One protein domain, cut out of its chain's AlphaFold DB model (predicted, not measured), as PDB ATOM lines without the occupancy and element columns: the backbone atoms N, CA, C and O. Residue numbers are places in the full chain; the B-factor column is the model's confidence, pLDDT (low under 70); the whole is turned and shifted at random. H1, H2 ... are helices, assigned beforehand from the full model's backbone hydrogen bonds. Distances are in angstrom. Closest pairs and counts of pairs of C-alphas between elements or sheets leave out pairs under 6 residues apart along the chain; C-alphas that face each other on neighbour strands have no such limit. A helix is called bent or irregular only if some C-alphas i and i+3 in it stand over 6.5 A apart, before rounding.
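What this domain is: This is residues 2 to 119 of the 251 residues of an uncharacterized protein of Hirsutella minnesotensis 3608 (UniProt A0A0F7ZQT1). A long bent helix, H5, makes a spine near the longest axis, with H3 crossing its first arm and the helical hairpin of H7 and H8 packed on its second arm. Short H4 and H6 lie toward the two far ends, H1 packs on H7, and H2 touches no helix. The printed part has 118 residues and is all helix, with eight named helices, H1 to H8 in chain order, and no named strand. It is only just compact, close to loose, with a radius of gyration of the C-alphas of 16.2 A and spans of 49 by 33 by 27 A.

How they stand to each other: Start at H5, residues 49 to 75, assigned as one helix by its hydrogen bonds but bent: C-alphas 61 and 64 are 6.8 A apart, and its arms H5a, residues 49 to 61, and H5b, residues 64 to 75, stand at a steep tilt of 45 degrees. H3, residues 24 to 40, touches H5a, closest at the C-alphas of Ala 27 and Ala 54, 4.5 A, at a steep tilt of 50 degrees, opposite ways. H7, residues 91 to 98, touches H5b, closest at the C-alphas of Trp 70 and Ala 96, 5.2 A, at a steep tilt of 51 degrees, the same way. H8, residues 102 to 119, touches residues 65 to 70 of H5b with its residues 102 to 109 alone, closest at the C-alphas of Ala 66 and Ala 106, 5.1 A. H7 and H8 form a helical hairpin at 38 degrees, a steep tilt, opposite ways; their closest C-alphas, Ala 96 and Leu 105, are 6.2 A apart. Helix packing is mostly crossed, with no touching pair that has a tilt at a shallow one. H1, residues 2 to 6, touches H7, closest at the C-alphas of Ile 5 and Phe 91, 4.8 A. H4, residues 42 to 45, only just touches H3, and only at the corner, with 3 pairs of C-alphas within 8 A, the closest those of Arg 38 and Leu 44, 6.0 A. H6, residues 80 to 85, is near H7; H2, residues 13 to 16, is apart from H5a and H8. In H1, H3, H5a and H5b every O i to N i+4 pair is within hydrogen-bond range, against 3 of 4 in H7, 12 of 14 in H8 and 0 of 2 in H6, where 2 of 3 O i to N i+3 pairs are; H2 and H4 are too short for an i+4 pair.

Where its parts are: Find C-alpha 49 at (35.558, 47.761, -22.974); from there H5a runs 18.5 A to C-alpha 61, and H5b runs 16.5 A from C-alpha 64 to C-alpha 75. H3 is 24.6 A long. H8 is 26.2 A long, ends at C-alpha 119 at (45.948, 64.833, -42.846), and is irregular: C-alphas 115 and 118 are 7.1 A apart.

The domain as a whole: The two C-alphas farthest apart, Leu 43 and Lys 82, are 50.3 A apart. Residues 36 to 43, of which 36 to 40 belong to H3, stand free. The printed part has no cut, and no link is long. Mean pLDDT of the printed part is 73.5; look for values under 70 at residues 2 to 22, 40, 42 to 47 and 77 to 89.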
ATOM      1  N   ALA A   2      39.821  55.005 -49.870       56.00
ATOM      2  CA  ALA A   2      39.358  53.614 -49.942       56.00
ATOM      3  C   ALA A   2      39.520  52.944 -51.326       56.00
ATOM      4  O   ALA A   2      40.249  51.970 -51.455       56.00
ATOM      5  N   ASN A   3      38.953  53.551 -52.372       59.44
ATOM      6  CA  ASN A   3      38.987  53.006 -53.734       59.44
ATOM      7  C   ASN A   3      40.412  52.858 -54.313       59.44
ATOM      8  O   ASN A   3      40.694  51.929 -55.053       59.44
ATOM      9  N   MET A   4      41.346  53.727 -53.918       59.31
ATOM     10  CA  MET A   4      42.756  53.638 -54.326       59.31
ATOM     11  C   MET A   4      43.499  52.502 -53.601       59.31
ATOM     12  O   MET A   4      44.510  52.001 -54.081       59.31
ATOM     13  N   ILE A   5      43.007  52.106 -52.424       62.31
ATOM     14  CA  ILE A   5      43.609  51.058 -51.598       62.31
ATOM     15  C   ILE A   5      43.085  49.682 -52.010       62.31
ATOM     16  O   ILE A   5      43.870  48.740 -52.090       62.31
ATOM     17  N   THR A   6      41.779  49.565 -52.260       60.06
ATOM     18  CA  THR A   6      41.082  48.281 -52.441       60.06
ATOM     19  C   THR A   6      40.455  48.089 -53.820       60.06
ATOM     20  O   THR A   6      39.957  47.002 -54.090       60.06
ATOM     21  N   GLY A   7      40.455  49.107 -54.689       56.09
ATOM     22  CA  GLY A   7      39.868  49.053 -56.040       56.09
ATOM     23  C   GLY A   7      38.347  49.066 -56.075       56.09
ATOM     24  O   GLY A   7      37.748  48.988 -57.143       56.09
ATOM     25  N   GLU A   8      37.727  49.145 -54.902       59.41
ATOM     26  CA  GLU A   8      36.290  49.231 -54.722       59.41
ATOM     27  C   GLU A   8      35.990  50.382 -53.763       59.41
ATOM     28  O   GLU A   8      36.719  50.621 -52.790       59.41
ATOM     29  N   SER A   9      34.891  51.089 -54.015       55.72
ATOM     30  CA  SER A   9      34.297  51.960 -53.007       55.72
ATOM     31  C   SER A   9      33.929  51.098 -51.803       55.72
ATOM     32  O   SER A   9      33.126  50.176 -51.924       55.72
ATOM     33  N   LEU A  10      34.543  51.371 -50.649       57.50
ATOM     34  CA  LEU A  10      34.165  50.685 -49.417       57.50
ATOM     35  C   LEU A  10      32.692  50.990 -49.111       57.50
ATOM     36  O   LEU A  10      32.272  52.134 -49.330       57.50
ATOM     37  N   PRO A  11      31.928  50.001 -48.611       54.94
ATOM     38  CA  PRO A  11      30.519  50.183 -48.319       54.94
ATOM     39  C   PRO A  11      30.314  51.399 -47.424       54.94
ATOM     40  O   PRO A  11      31.058  51.638 -46.461       54.94
ATOM     41  N   THR A  12      29.313  52.197 -47.780       52.91
ATOM     42  CA  THR A  12      28.933  53.345 -46.962       52.91
ATOM     43  C   THR A  12      28.397  52.831 -45.632       52.91
ATOM     44  O   THR A  12      27.848  51.738 -45.539       52.91
ATOM     45  N   GLN A  13      28.566  53.602 -44.559       51.88
ATOM     46  CA  GLN A  13      28.269  53.144 -43.193       51.88
ATOM     47  C   GLN A  13      26.825  52.650 -42.998       51.88
ATOM     48  O   GLN A  13      26.566  51.854 -42.101       51.88
ATOM     49  N   HIS A  14      25.903  53.082 -43.861       50.81
ATOM     50  CA  HIS A  14      24.517  52.619 -43.896       50.81
ATOM     51  C   HIS A  14      24.349  51.162 -44.364       50.81
ATOM     52  O   HIS A  14      23.380  50.512 -43.976       50.81
ATOM     53  N   GLU A  15      25.282  50.627 -45.153       48.91
ATOM     54  CA  GLU A  15      25.231  49.266 -45.707       48.91
ATOM     55  C   GLU A  15      25.726  48.201 -44.711       48.91
ATOM     56  O   GLU A  15      25.451  47.017 -44.881       48.91
ATOM     57  N   LEU A  16      26.403  48.610 -43.630       53.31
ATOM     58  CA  LEU A  16      26.955  47.728 -42.587       53.31
ATOM     59  C   LEU A  16      25.997  47.514 -41.394       53.31
ATOM     60  O   LEU A  16      26.429  47.157 -40.297       53.31
ATOM     61  N   SER A  17      24.692  47.718 -41.599       41.66
ATOM     62  CA  SER A  17      23.614  47.829 -40.593       41.66
ATOM     63  C   SER A  17      23.300  46.575 -39.745       41.66
ATOM     64  O   SER A  17      22.225  46.479 -39.158       41.66
ATOM     65  N   GLY A  18      24.236  45.630 -39.618       50.16
ATOM     66  CA  GLY A  18      24.098  44.408 -38.815       50.16
ATOM     67  C   GLY A  18      24.936  44.337 -37.529       50.16
ATOM     68  O   GLY A  18      24.812  43.355 -36.801       50.16
ATOM     69  N   THR A  19      25.792  45.322 -37.219       46.56
ATOM     70  CA  THR A  19      26.640  45.317 -36.000       46.56
ATOM     71  C   THR A  19      26.556  46.641 -35.224       46.56
ATOM     72  O   THR A  19      26.202  47.666 -35.810       46.56
ATOM     73  N   PRO A  20      26.794  46.658 -33.894       49.09
ATOM     74  CA  PRO A  20      26.379  47.769 -33.044       49.09
ATOM     75  C   PRO A  20      27.217  49.036 -33.281       49.09
ATOM     76  O   PRO A  20      28.391  49.100 -32.936       49.09
ATOM     77  N   THR A  21      26.567  50.057 -33.845       52.69
ATOM     78  CA  THR A  21      26.573  51.468 -33.401       52.69
ATOM     79  C   THR A  21      27.911  52.179 -33.125       52.69
ATOM     80  O   THR A  21      27.944  53.073 -32.279       52.69
ATOM     81  N   LEU A  22      29.004  51.873 -33.828       58.25
ATOM     82  CA  LEU A  22      30.192  52.739 -33.829       58.25
ATOM     83  C   LEU A  22      30.613  53.052 -35.268       58.25
ATOM     84  O   LEU A  22      31.048  52.180 -36.014       58.25
ATOM     85  N   ASN A  23      30.457  54.318 -35.662       76.31
ATOM     86  CA  ASN A  23      30.958  54.851 -36.929       76.31
ATOM     87  C   ASN A  23      32.470  54.563 -37.028       76.31
ATOM     88  O   ASN A  23      33.184  54.816 -36.061       76.31
ATOM     89  N   PHE A  24      32.965  54.058 -38.165       79.50
ATOM     90  CA  PHE A  24      34.387  53.723 -38.360       79.50
ATOM     91  C   PHE A  24      35.337  54.862 -37.958       79.50
ATOM     92  O   PHE A  24      36.338  54.614 -37.291       79.50
ATOM     93  N   HIS A  25      35.004  56.107 -38.309       79.25
ATOM     94  CA  HIS A  25      35.793  57.276 -37.920       79.25
ATOM     95  C   HIS A  25      35.781  57.467 -36.407       79.25
ATOM     96  O   HIS A  25      36.832  57.581 -35.794       79.25
ATOM     97  N   HIS A  26      34.606  57.372 -35.784       83.69
ATOM     98  CA  HIS A  26      34.491  57.460 -34.333       83.69
ATOM     99  C   HIS A  26      35.237  56.318 -33.617       83.69
ATOM    100  O   HIS A  26      35.877  56.538 -32.592       83.69
ATOM    101  N   ALA A  27      35.210  55.105 -34.172       85.81
ATOM    102  CA  ALA A  27      35.981  53.968 -33.683       85.81
ATOM    103  C   ALA A  27      37.493  54.220 -33.792       85.81
ATOM    104  O   ALA A  27      38.230  53.940 -32.848       85.81
ATOM    105  N   CYS A  28      37.949  54.794 -34.909       85.81
ATOM    106  CA  CYS A  28      39.339  55.207 -35.087       85.81
ATOM    107  C   CYS A  28      39.737  56.291 -34.080       85.81
ATOM    108  O   CYS A  28      40.766  56.134 -33.428       85.81
ATOM    109  N   ASP A  29      38.917  57.326 -33.886       85.75
ATOM    110  CA  ASP A  29      39.174  58.413 -32.934       85.75
ATOM    111  C   ASP A  29      39.305  57.887 -31.504       85.75
ATOM    112  O   ASP A  29      40.255  58.208 -30.787       85.75
ATOM    113  N   VAL A  30      38.369  57.025 -31.092       85.56
ATOM    114  CA  VAL A  30      38.407  56.367 -29.782       85.56
ATOM    115  C   VAL A  30      39.671  55.513 -29.671       85.56
ATOM    116  O   VAL A  30      40.417  55.648 -28.700       85.56
ATOM    117  N   GLY A  31      39.956  54.670 -30.668       85.62
ATOM    118  CA  GLY A  31      41.138  53.808 -30.690       85.62
ATOM    119  C   GLY A  31      42.456  54.586 -30.589       85.62
ATOM    120  O   GLY A  31      43.301  54.259 -29.752       85.62
ATOM    121  N   LEU A  32      42.613  55.643 -31.388       83.94
ATOM    122  CA  LEU A  32      43.793  56.511 -31.418       83.94
ATOM    123  C   LEU A  32      43.942  57.336 -30.141       83.94
ATOM    124  O   LEU A  32      45.055  57.460 -29.623       83.94
ATOM    125  N   GLY A  33      42.843  57.861 -29.599       83.88
ATOM    126  CA  GLY A  33      42.848  58.585 -28.330       83.88
ATOM    127  C   GLY A  33      43.364  57.709 -27.189       83.88
ATOM    128  O   GLY A  33      44.279  58.095 -26.460       83.88
ATOM    129  N   TRP A  34      42.857  56.479 -27.084       83.31
ATOM    130  CA  TRP A  34      43.330  55.512 -26.092       83.31
ATOM    131  C   TRP A  34      44.771  55.053 -26.343       83.31
ATOM    132  O   TRP A  34      45.545  54.958 -25.390       83.31
ATOM    133  N   ALA A  35      45.170  54.807 -27.594       80.50
ATOM    134  CA  ALA A  35      46.557  54.476 -27.933       80.50
ATOM    135  C   ALA A  35      47.530  55.607 -27.545       80.50
ATOM    136  O   ALA A  35      48.612  55.355 -27.005       80.50
ATOM    137  N   SER A  36      47.113  56.859 -27.736       78.56
ATOM    138  CA  SER A  36      47.876  58.041 -27.333       78.56
ATOM    139  C   SER A  36      47.998  58.130 -25.811       78.56
ATOM    140  O   SER A  36      49.105  58.246 -25.294       78.56
ATOM    141  N   LEU A  37      46.896  57.977 -25.068       76.75
ATOM    142  CA  LEU A  37      46.912  57.967 -23.597       76.75
ATOM    143  C   LEU A  37      47.828  56.875 -23.027       76.75
ATOM    144  O   LEU A  37      48.564  57.120 -22.072       76.75
ATOM    145  N   ARG A  38      47.844  55.690 -23.646       75.50
ATOM    146  CA  ARG A  38      48.743  54.585 -23.270       75.50
ATOM    147  C   ARG A  38      50.218  54.910 -23.471       75.50
ATOM    148  O   ARG A  38      51.048  54.399 -22.726       75.50
ATOM    149  N   THR A  39      50.540  55.762 -24.443       71.31
ATOM    150  CA  THR A  39      51.915  56.234 -24.669       71.31
ATOM    151  C   THR A  39      52.401  57.100 -23.502       71.31
ATOM    152  O   THR A  39      53.581  57.065 -23.165       71.31
ATOM    153  N   PHE A  40      51.495  57.831 -22.842       69.94
ATOM    154  CA  PHE A  40      51.822  58.725 -21.724       69.94
ATOM    155  C   PHE A  40      51.585  58.118 -20.333       69.94
ATOM    156  O   PHE A  40      52.122  58.635 -19.356       69.94
ATOM    157  N   SER A  41      50.816  57.031 -20.215       74.19
ATOM    158  CA  SER A  41      50.594  56.341 -18.940       74.19
ATOM    159  C   SER A  41      50.456  54.821 -19.119       74.19
ATOM    160  O   SER A  41      49.381  54.324 -19.470       74.19
ATOM    161  N   PRO A  42      51.515  54.042 -18.818       65.25
ATOM    162  CA  PRO A  42      51.483  52.581 -18.884       65.25
ATOM    163  C   PRO A  42      50.635  51.932 -17.773       65.25
ATOM    164  O   PRO A  42      50.461  50.720 -17.770       65.25
ATOM    165  N   LEU A  43      50.060  52.707 -16.849       67.88
ATOM    166  CA  LEU A  43      49.101  52.202 -15.858       67.88
ATOM    167  C   LEU A  43      47.678  52.054 -16.427       67.88
ATOM    168  O   LEU A  43      46.831  51.424 -15.803       67.88
ATOM    169  N   LEU A  44      47.410  52.569 -17.633       66.25
ATOM    170  CA  LEU A  44      46.102  52.486 -18.302       66.25
ATOM    171  C   LEU A  44      45.870  51.158 -19.058       66.25
ATOM    172  O   LEU A  44      45.020  51.088 -19.947       66.25
ATOM    173  N   TRP A  45      46.621  50.099 -18.741       61.03
ATOM    174  CA  TRP A  45      46.491  48.789 -19.396       61.03
ATOM    175  C   TRP A  45      45.260  47.978 -18.949       61.03
ATOM    176  O   TRP A  45      44.894  47.026 -19.636       61.03
ATOM    177  N   SER A  46      44.581  48.328 -17.850       56.12
ATOM    178  CA  SER A  46      43.478  47.508 -17.327       56.12
ATOM    179  C   SER A  46      42.099  47.877 -17.907       56.12
ATOM    180  O   SER A  46      41.469  48.832 -17.461       56.12
ATOM    181  N   GLY A  47      41.603  47.051 -18.837       62.47
ATOM    182  CA  GLY A  47      40.173  46.718 -18.961       62.47
ATOM    183  C   GLY A  47      39.216  47.797 -19.481       62.47
ATOM    184  O   GLY A  47      38.179  48.040 -18.864       62.47
ATOM    185  N   TYR A  48      39.497  48.411 -20.634       72.19
ATOM    186  CA  TYR A  48      38.584  49.391 -21.231       72.19
ATOM    187  C   TYR A  48      37.761  48.785 -22.369       72.19
ATOM    188  O   TYR A  48      38.163  48.830 -23.528       72.19
ATOM    189  N   ARG A  49      36.551  48.317 -22.034       81.56
ATOM    190  CA  ARG A  49      35.558  47.761 -22.974       81.56
ATOM    191  C   ARG A  49      35.373  48.610 -24.240       81.56
ATOM    192  O   ARG A  49      35.271  48.070 -25.329       81.56
ATOM    193  N   LYS A  50      35.414  49.944 -24.110       82.50
ATOM    194  CA  LYS A  50      35.305  50.896 -25.233       82.50
ATOM    195  C   LYS A  50      36.465  50.814 -26.229       82.50
ATOM    196  O   LYS A  50      36.260  51.030 -27.416       82.50
ATOM    197  N   PHE A  51      37.684  50.549 -25.756       84.56
ATOM    198  CA  PHE A  51      38.838  50.368 -26.636       84.56
ATOM    199  C   PHE A  51      38.729  49.051 -27.404       84.56
ATOM    200  O   PHE A  51      38.999  49.024 -28.601       84.56
ATOM    201  N   ASP A  52      38.300  47.985 -26.730       85.06
ATOM    202  CA  ASP A  52      38.117  46.677 -27.361       85.06
ATOM    203  C   ASP A  52      36.967  46.718 -28.383       85.06
ATOM    204  O   ASP A  52      37.127  46.242 -29.504       85.06
ATOM    205  N   GLU A  53      35.854  47.382 -28.046       87.12
ATOM    206  CA  GLU A  53      34.742  47.680 -28.965       87.12
ATOM    207  C   GLU A  53      35.222  48.487 -30.186       87.12
ATOM    208  O   GLU A  53      34.894  48.144 -31.323       87.12
ATOM    209  N   ALA A  54      36.048  49.518 -29.976       86.56
ATOM    210  CA  ALA A  54      36.622  50.315 -31.058       86.56
ATOM    211  C   ALA A  54      37.563  49.491 -31.954       86.56
ATOM    212  O   ALA A  54      37.463  49.558 -33.179       86.56
ATOM    213  N   CYS A  55      38.436  48.667 -31.369       86.38
ATOM    214  CA  CYS A  55      39.315  47.774 -32.125       86.38
ATOM    215  C   CYS A  55      38.515  46.757 -32.944       86.38
ATOM    216  O   CYS A  55      38.840  46.532 -34.110       86.38
ATOM    217  N   ALA A  56      37.460  46.180 -32.365       87.69
ATOM    218  CA  ALA A  56      36.579  45.248 -33.058       87.69
ATOM    219  C   ALA A  56      35.861  45.921 -34.240       87.69
ATOM    220  O   ALA A  56      35.836  45.359 -35.333       87.69
ATOM    221  N   ALA A  57      35.349  47.143 -34.063       87.06
ATOM    222  CA  ALA A  57      34.703  47.906 -35.132       87.06
ATOM    223  C   ALA A  57      35.676  48.252 -36.278       87.06
ATOM    224  O   ALA A  57      35.345  48.097 -37.454       87.06
ATOM    225  N   VAL A  58      36.906  48.661 -35.951       87.31
ATOM    226  CA  VAL A  58      37.952  48.951 -36.946       87.31
ATOM    227  C   VAL A  58      38.388  47.686 -37.699       87.31
ATOM    228  O   VAL A  58      38.573  47.717 -38.919       87.31
ATOM    229  N   GLN A  59      38.522  46.555 -37.001       86.44
ATOM    230  CA  GLN A  59      38.835  45.267 -37.627       86.44
ATOM    231  C   GLN A  59      37.701  44.783 -38.532       86.44
ATOM    232  O   GLN A  59      37.972  44.334 -39.643       86.44
ATOM    233  N   ALA A  60      36.441  44.930 -38.113       87.06
ATOM    234  CA  ALA A  60      35.281  44.581 -38.931       87.06
ATOM    235  C   ALA A  60      35.240  45.364 -40.257       87.06
ATOM    236  O   ALA A  60      34.762  44.844 -41.261       87.06
ATOM    237  N   TYR A  61      35.792  46.581 -40.277       83.31
ATOM    238  CA  TYR A  61      35.879  47.408 -41.479       83.31
ATOM    239  C   TYR A  61      37.057  47.042 -42.401       83.31
ATOM    240  O   TYR A  61      36.933  47.079 -43.622       83.31
ATOM    241  N   THR A  62      38.212  46.684 -41.833       85.50
ATOM    242  CA  THR A  62      39.470  46.504 -42.590       85.50
ATOM    243  C   THR A  62      39.768  45.056 -42.972       85.50
ATOM    244  O   THR A  62      40.405  44.809 -43.997       85.50
ATOM    245  N   LEU A  63      39.292  44.083 -42.193       88.94
ATOM    246  CA  LEU A  63      39.584  42.669 -42.413       88.94
ATOM    247  C   LEU A  63      38.904  42.078 -43.662       88.94
ATOM    248  O   LEU A  63      39.587  41.359 -44.391       88.94
ATOM    249  N   PRO A  64      37.623  42.363 -43.977       88.94
ATOM    250  CA  PRO A  64      36.993  41.826 -45.185       88.94
ATOM    251  C   PRO A  64      37.704  42.200 -46.503       88.94
ATOM    252  O   PRO A  64      38.010  41.284 -47.276       88.94
ATOM    253  N   PRO A  65      38.039  43.482 -46.781       83.19
ATOM    254  CA  PRO A  65      38.770  43.823 -48.001       83.19
ATOM    255  C   PRO A  65      40.195  43.253 -48.002       83.19
ATOM    256  O   PRO A  65      40.675  42.828 -49.054       83.19
ATOM    257  N   ALA A  66      40.849  43.165 -46.838       87.19
ATOM    258  CA  ALA A  66      42.153  42.519 -46.711       87.19
ATOM    259  C   ALA A  66      42.086  41.028 -47.075       87.19
ATOM    260  O   ALA A  66      42.887  40.547 -47.870       87.19
ATOM    261  N   LEU A  67      41.107  40.289 -46.546       89.44
ATOM    262  CA  LEU A  67      40.938  38.865 -46.831       89.44
ATOM    263  C   LEU A  67      40.721  38.622 -48.330       89.44
ATOM    264  O   LEU A  67      41.360  37.742 -48.906       89.44
ATOM    265  N   LYS A  68      39.868  39.434 -48.964       86.44
ATOM    266  CA  LYS A  68      39.584  39.359 -50.403       86.44
ATOM    267  C   LYS A  68      40.841  39.603 -51.243       86.44
ATOM    268  O   LYS A  68      41.150  38.792 -52.118       86.44
ATOM    269  N   ALA A  69      41.589  40.672 -50.959       85.38
ATOM    270  CA  ALA A  69      42.843  40.975 -51.654       85.38
ATOM    271  C   ALA A  69      43.892  39.868 -51.445       85.38
ATOM    272  O   ALA A  69      44.512  39.401 -52.399       85.38
ATOM    273  N   TRP A  70      44.029  39.376 -50.211       86.75
ATOM    274  CA  TRP A  70      44.977  38.320 -49.862       86.75
ATOM    275  C   TRP A  70      44.673  36.999 -50.581       86.75
ATOM    276  O   TRP A  70      45.569  36.373 -51.148       86.75
ATOM    277  N   GLN A  71      43.401  36.593 -50.620       88.44
ATOM    278  CA  GLN A  71      42.965  35.399 -51.346       88.44
ATOM    279  C   GLN A  71      43.193  35.529 -52.854       88.44
ATOM    280  O   GLN A  71      43.663  34.574 -53.469       88.44
ATOM    281  N   LYS A  72      42.908  36.699 -53.442       85.00
ATOM    282  CA  LYS A  72      43.110  36.972 -54.874       85.00
ATOM    283  C   LYS A  72      44.575  36.813 -55.290       85.00
ATOM    284  O   LYS A  72      44.858  36.178 -56.305       85.00
ATOM    285  N   VAL A  73      45.503  37.347 -54.496       83.25
ATOM    286  CA  VAL A  73      46.946  37.223 -54.765       83.25
ATOM    287  C   VAL A  73      47.421  35.778 -54.592       83.25
ATOM    288  O   VAL A  73      48.200  35.287 -55.404       83.25
ATOM    289  N   ARG A  74      46.925  35.049 -53.584       83.62
ATOM    290  CA  ARG A  74      47.341  33.655 -53.332       83.62
ATOM    291  C   ARG A  74      46.745  32.639 -54.306       83.62
ATOM    292  O   ARG A  74      47.382  31.617 -54.555       83.62
ATOM    293  N   SER A  75      45.560  32.897 -54.859       81.44
ATOM    294  CA  SER A  75      44.953  32.056 -55.898       81.44
ATOM    295  C   SER A  75      45.552  32.308 -57.286       81.44
ATOM    296  O   SER A  75      45.604  31.393 -58.109       81.44
ATOM    297  N   SER A  76      46.073  33.514 -57.531       72.75
ATOM    298  CA  SER A  76      46.787  33.885 -58.757       72.75
ATOM    299  C   SER A  76      48.228  33.352 -58.721       72.75
ATOM    300  O   SER A  76      49.180  34.057 -58.404       72.75
ATOM    301  N   SER A  77      48.393  32.058 -58.994       50.12
ATOM    302  CA  SER A  77      49.681  31.352 -58.973       50.12
ATOM    303  C   SER A  77      50.771  32.029 -59.840       50.12
ATOM    304  O   SER A  77      50.611  32.178 -61.046       50.12
ATOM    305  N   ARG A  78      51.916  32.356 -59.218       48.81
ATOM    306  CA  ARG A  78      53.283  32.452 -59.791       48.81
ATOM    307  C   ARG A  78      53.620  33.442 -60.928       48.81
ATOM    308  O   ARG A  78      54.775  33.432 -61.335       48.81
ATOM    309  N   ASP A  79      52.744  34.345 -61.363       48.28
ATOM    310  CA  ASP A  79      53.082  35.359 -62.399       48.28
ATOM    311  C   ASP A  79      53.264  36.797 -61.837       48.28
ATOM    312  O   ASP A  79      53.042  37.795 -62.525       48.28
ATOM    313  N   ALA A  80      53.721  36.923 -60.582       46.84
ATOM    314  CA  ALA A  80      53.886  38.193 -59.844       46.84
ATOM    315  C   ALA A  80      54.830  39.214 -60.521       46.84
ATOM    316  O   ALA A  80      54.677  40.425 -60.384       46.84
ATOM    317  N   SER A  81      55.778  38.758 -61.343       44.19
ATOM    318  CA  SER A  81      56.709  39.632 -62.075       44.19
ATOM    319  C   SER A  81      56.074  40.437 -63.223       44.19
ATOM    320  O   SER A  81      56.718  41.351 -63.743       44.19
ATOM    321  N   LYS A  82      54.831  40.132 -63.630       43.38
ATOM    322  CA  LYS A  82      54.098  40.916 -64.645       43.38
ATOM    323  C   LYS A  82      53.250  42.041 -64.058       43.38
ATOM    324  O   LYS A  82      52.987  43.000 -64.778       43.38
ATOM    325  N   LEU A  83      52.867  41.964 -62.782       45.78
ATOM    326  CA  LEU A  83      51.980  42.958 -62.173       45.78
ATOM    327  C   LEU A  83      52.685  44.312 -61.982       45.78
ATOM    328  O   LEU A  83      52.082  45.355 -62.182       45.78
ATOM    329  N   ILE A  84      54.001  44.303 -61.738       44.44
ATOM    330  CA  ILE A  84      54.833  45.500 -61.492       44.44
ATOM    331  C   ILE A  84      54.983  46.406 -62.743       44.44
ATOM    332  O   ILE A  84      55.498  47.517 -62.646       44.44
ATOM    333  N   ARG A  85      54.548  45.969 -63.938       36.44
ATOM    334  CA  ARG A  85      54.837  46.661 -65.216       36.44
ATOM    335  C   ARG A  85      53.706  47.496 -65.821       36.44
ATOM    336  O   ARG A  85      53.907  48.043 -66.902       36.44
ATOM    337  N   GLY A  86      52.562  47.643 -65.167       38.78
ATOM    338  CA  GLY A  86      51.467  48.470 -65.677       38.78
ATOM    339  C   GLY A  86      50.779  49.191 -64.536       38.78
ATOM    340  O   GLY A  86      50.598  48.612 -63.473       38.78
ATOM    341  N   GLN A  87      50.458  50.465 -64.740       47.62
ATOM    342  CA  GLN A  87      49.693  51.283 -63.802       47.62
ATOM    343  C   GLN A  87      48.430  50.528 -63.333       47.62
ATOM    344  O   GLN A  87      47.824  49.810 -64.124       47.62
ATOM    345  N   ASP A  88      48.090  50.703 -62.051       53.78
ATOM    346  CA  ASP A  88      46.906  50.182 -61.335       53.78
ATOM    347  C   ASP A  88      47.062  48.886 -60.511       53.78
ATOM    348  O   ASP A  88      46.100  48.139 -60.339       53.78
ATOM    349  N   ILE A  89      48.225  48.636 -59.892       58.69
ATOM    350  CA  ILE A  89      48.243  47.731 -58.726       58.69
ATOM    351  C   ILE A  89      47.715  48.490 -57.509       58.69
ATOM    352  O   ILE A  89      48.282  49.499 -57.083       58.69
ATOM    353  N   LEU A  90      46.640  47.975 -56.926       73.19
ATOM    354  CA  LEU A  90      46.050  48.505 -55.705       73.19
ATOM    355  C   LEU A  90      46.987  48.262 -54.520       73.19
ATOM    356  O   LEU A  90      47.601  47.199 -54.413       73.19
ATOM    357  N   PHE A  91      47.061  49.215 -53.586       81.00
ATOM    358  CA  PHE A  91      47.935  49.098 -52.409       81.00
ATOM    359  C   PHE A  91      47.728  47.774 -51.654       81.00
ATOM    360  O   PHE A  91      48.700  47.139 -51.242       81.00
ATOM    361  N   ALA A  92      46.474  47.336 -51.495       79.50
ATOM    362  CA  ALA A  92      46.157  46.090 -50.806       79.50
ATOM    363  C   ALA A  92      46.719  44.851 -51.523       79.50
ATOM    364  O   ALA A  92      47.137  43.907 -50.862       79.50
ATOM    365  N   GLU A  93      46.763  44.850 -52.855       79.19
ATOM    366  CA  GLU A  93      47.273  43.724 -53.646       79.19
ATOM    367  C   GLU A  93      48.800  43.672 -53.606       79.19
ATOM    368  O   GLU A  93      49.366  42.627 -53.296       79.19
ATOM    369  N   ALA A  94      49.463  44.816 -53.798       80.75
ATOM    370  CA  ALA A  94      50.918  44.911 -53.664       80.75
ATOM    371  C   ALA A  94      51.387  44.503 -52.256       80.75
ATOM    372  O   ALA A  94      52.374  43.790 -52.090       80.75
ATOM    373  N   THR A  95      50.651  44.919 -51.223       83.69
ATOM    374  CA  THR A  95      50.984  44.584 -49.833       83.69
ATOM    375  C   THR A  95      50.688  43.114 -49.515       83.69
ATOM    376  O   THR A  95      51.420  42.487 -48.751       83.69
ATOM    377  N   ALA A  96      49.660  42.520 -50.131       84.94
ATOM    378  CA  ALA A  96      49.326  41.105 -49.962       84.94
ATOM    379  C   ALA A  96      50.439  40.146 -50.433       84.94
ATOM    380  O   ALA A  96      50.512  39.019 -49.937       84.94
ATOM    381  N   GLU A  97      51.304  40.575 -51.359       81.56
ATOM    382  CA  GLU A  97      52.453  39.784 -51.821       81.56
ATOM    383  C   GLU A  97      53.544  39.643 -50.751       81.56
ATOM    384  O   GLU A  97      54.199  38.602 -50.672       81.56
ATOM    385  N   VAL A  98      53.729  40.673 -49.919       84.38
ATOM    386  CA  VAL A  98      54.826  40.741 -48.939       84.38
ATOM    387  C   VAL A  98      54.421  40.299 -47.533       84.38
ATOM    388  O   VAL A  98      55.274  39.864 -46.761       84.38
ATOM    389  N   VAL A  99      53.133  40.385 -47.189       87.25
ATOM    390  CA  VAL A  99      52.614  39.991 -45.868       87.25
ATOM    391  C   VAL A  99      52.215  38.515 -45.811       87.25
ATOM    392  O   VAL A  99      51.789  37.903 -46.796       87.25
ATOM    393  N   ASN A 100      52.314  37.927 -44.618       87.31
ATOM    394  CA  ASN A 100      52.116  36.490 -44.425       87.31
ATOM    395  C   ASN A 100      50.698  36.129 -43.974       87.31
ATOM    396  O   ASN A 100      50.321  34.960 -44.023       87.31
ATOM    397  N   SER A 101      49.891  37.109 -43.559       90.56
ATOM    398  CA  SER A 101      48.515  36.870 -43.119       90.56
ATOM    399  C   SER A 101      47.548  37.985 -43.537       90.56
ATOM    400  O   SER A 101      47.950  39.145 -43.653       90.56
ATOM    401  N   PRO A 102      46.247  37.677 -43.697       88.50
ATOM    402  CA  PRO A 102      45.224  38.696 -43.945       88.50
ATOM    403  C   PRO A 102      45.085  39.688 -42.779       88.50
ATOM    404  O   PRO A 102      44.723  40.842 -42.990       88.50
ATOM    405  N   ASN A 103      45.427  39.274 -41.553       90.19
ATOM    406  CA  ASN A 103      45.442  40.155 -40.384       90.19
ATOM    407  C   ASN A 103      46.579  41.185 -40.446       90.19
ATOM    408  O   ASN A 103      46.391  42.320 -40.021       90.19
ATOM    409  N   GLU A 104      47.757  40.807 -40.950       89.62
ATOM    410  CA  GLU A 104      48.841  41.760 -41.224       89.62
ATOM    411  C   GLU A 104      48.426  42.743 -42.314       89.62
ATOM    412  O   GLU A 104      48.548  43.948 -42.121       89.62
ATOM    413  N   LEU A 105      47.823  42.252 -43.400       89.06
ATOM    414  CA  LEU A 105      47.326  43.117 -44.467       89.06
ATOM    415  C   LEU A 105      46.274  44.121 -43.973       89.06
ATOM    416  O   LEU A 105      46.331  45.297 -44.324       89.06
ATOM    417  N   ALA A 106      45.341  43.685 -43.125       88.38
ATOM    418  CA  ALA A 106      44.338  44.564 -42.530       88.38
ATOM    419  C   ALA A 106      44.972  45.681 -41.683       88.38
ATOM    420  O   ALA A 106      44.504  46.819 -41.721       88.38
ATOM    421  N   LYS A 107      46.060  45.384 -40.954       89.50
ATOM    422  CA  LYS A 107      46.813  46.386 -40.178       89.50
ATOM    423  C   LYS A 107      47.510  47.402 -41.080       89.50
ATOM    424  O   LYS A 107      47.450  48.590 -40.780       89.50
ATOM    425  N   GLU A 108      48.117  46.964 -42.180       88.75
ATOM    426  CA  GLU A 108      48.755  47.871 -43.146       88.75
ATOM    427  C   GLU A 108      47.725  48.769 -43.846       88.75
ATOM    428  O   GLU A 108      47.912  49.982 -43.948       88.75
ATOM    429  N   ILE A 109      46.581  48.206 -44.249       87.19
ATOM    430  CA  ILE A 109      45.453  48.974 -44.797       87.19
ATOM    431  C   ILE A 109      44.972  50.017 -43.784       87.19
ATOM    432  O   ILE A 109      44.788  51.185 -44.135       87.19
ATOM    433  N   LEU A 110      44.797  49.619 -42.521       87.75
ATOM    434  CA  LEU A 110      44.406  50.530 -41.450       87.75
ATOM    435  C   LEU A 110      45.422  51.662 -41.264       87.75
ATOM    436  O   LEU A 110      45.023  52.818 -41.132       87.75
ATOM    437  N   ALA A 111      46.718  51.349 -41.272       87.00
ATOM    438  CA  ALA A 111      47.778  52.336 -41.104       87.00
ATOM    439  C   ALA A 111      47.712  53.428 -42.185       87.00
ATOM    440  O   ALA A 111      47.791  54.615 -41.863       87.00
ATOM    441  N   VAL A 112      47.489  53.046 -43.447       86.56
ATOM    442  CA  VAL A 112      47.332  54.001 -44.557       86.56
ATOM    443  C   VAL A 112      46.044  54.816 -44.429       86.56
ATOM    444  O   VAL A 112      46.070  56.030 -44.637       86.56
ATOM    445  N   LEU A 113      44.926  54.183 -44.059       85.12
ATOM    446  CA  LEU A 113      43.652  54.882 -43.856       85.12
ATOM    447  C   LEU A 113      43.759  55.944 -42.757       85.12
ATOM    448  O   LEU A 113      43.322  57.076 -42.960       85.12
ATOM    449  N   ILE A 114      44.376  55.603 -41.625       84.50
ATOM    450  CA  ILE A 114      44.595  56.540 -40.517       84.50
ATOM    451  C   ILE A 114      45.508  57.681 -40.965       84.50
ATOM    452  O   ILE A 114      45.163  58.849 -40.798       84.50
ATOM    453  N   ALA A 115      46.654  57.360 -41.573       86.25
ATOM    454  CA  ALA A 115      47.634  58.362 -41.979       86.25
ATOM    455  C   ALA A 115      47.056  59.374 -42.977       86.25
ATOM    456  O   ALA A 115      47.388  60.560 -42.929       86.25
ATOM    457  N   GLY A 116      46.204  58.908 -43.888       84.50
ATOM    458  CA  GLY A 116      45.693  59.715 -44.978       84.50
ATOM    459  C   GLY A 116      44.396  60.473 -44.683       84.50
ATOM    460  O   GLY A 116      44.153  61.489 -45.333       84.50
ATOM    461  N   THR A 117      43.566  60.028 -43.737       83.94
ATOM    462  CA  THR A 117      42.230  60.618 -43.525       83.94
ATOM    463  C   THR A 117      42.318  62.035 -42.961       83.94
ATOM    464  O   THR A 117      41.953  62.994 -43.646       83.94
ATOM    465  N   ASP A 118      42.854  62.188 -41.750       84.19
ATOM    466  CA  ASP A 118      42.845  63.481 -41.053       84.19
ATOM    467  C   ASP A 118      43.801  64.481 -41.702       84.19
ATOM    468  O   ASP A 118      43.494  65.670 -41.821       84.19
ATOM    469  N   SER A 119      44.949  63.996 -42.185       90.12
ATOM    470  CA  SER A 119      45.948  64.833 -42.846       90.12
ATOM    471  C   SER A 119      45.411  65.436 -44.145       90.12
ATOM    472  O   SER A 119      45.480  66.651 -44.333       90.12
TER     473      SER A 119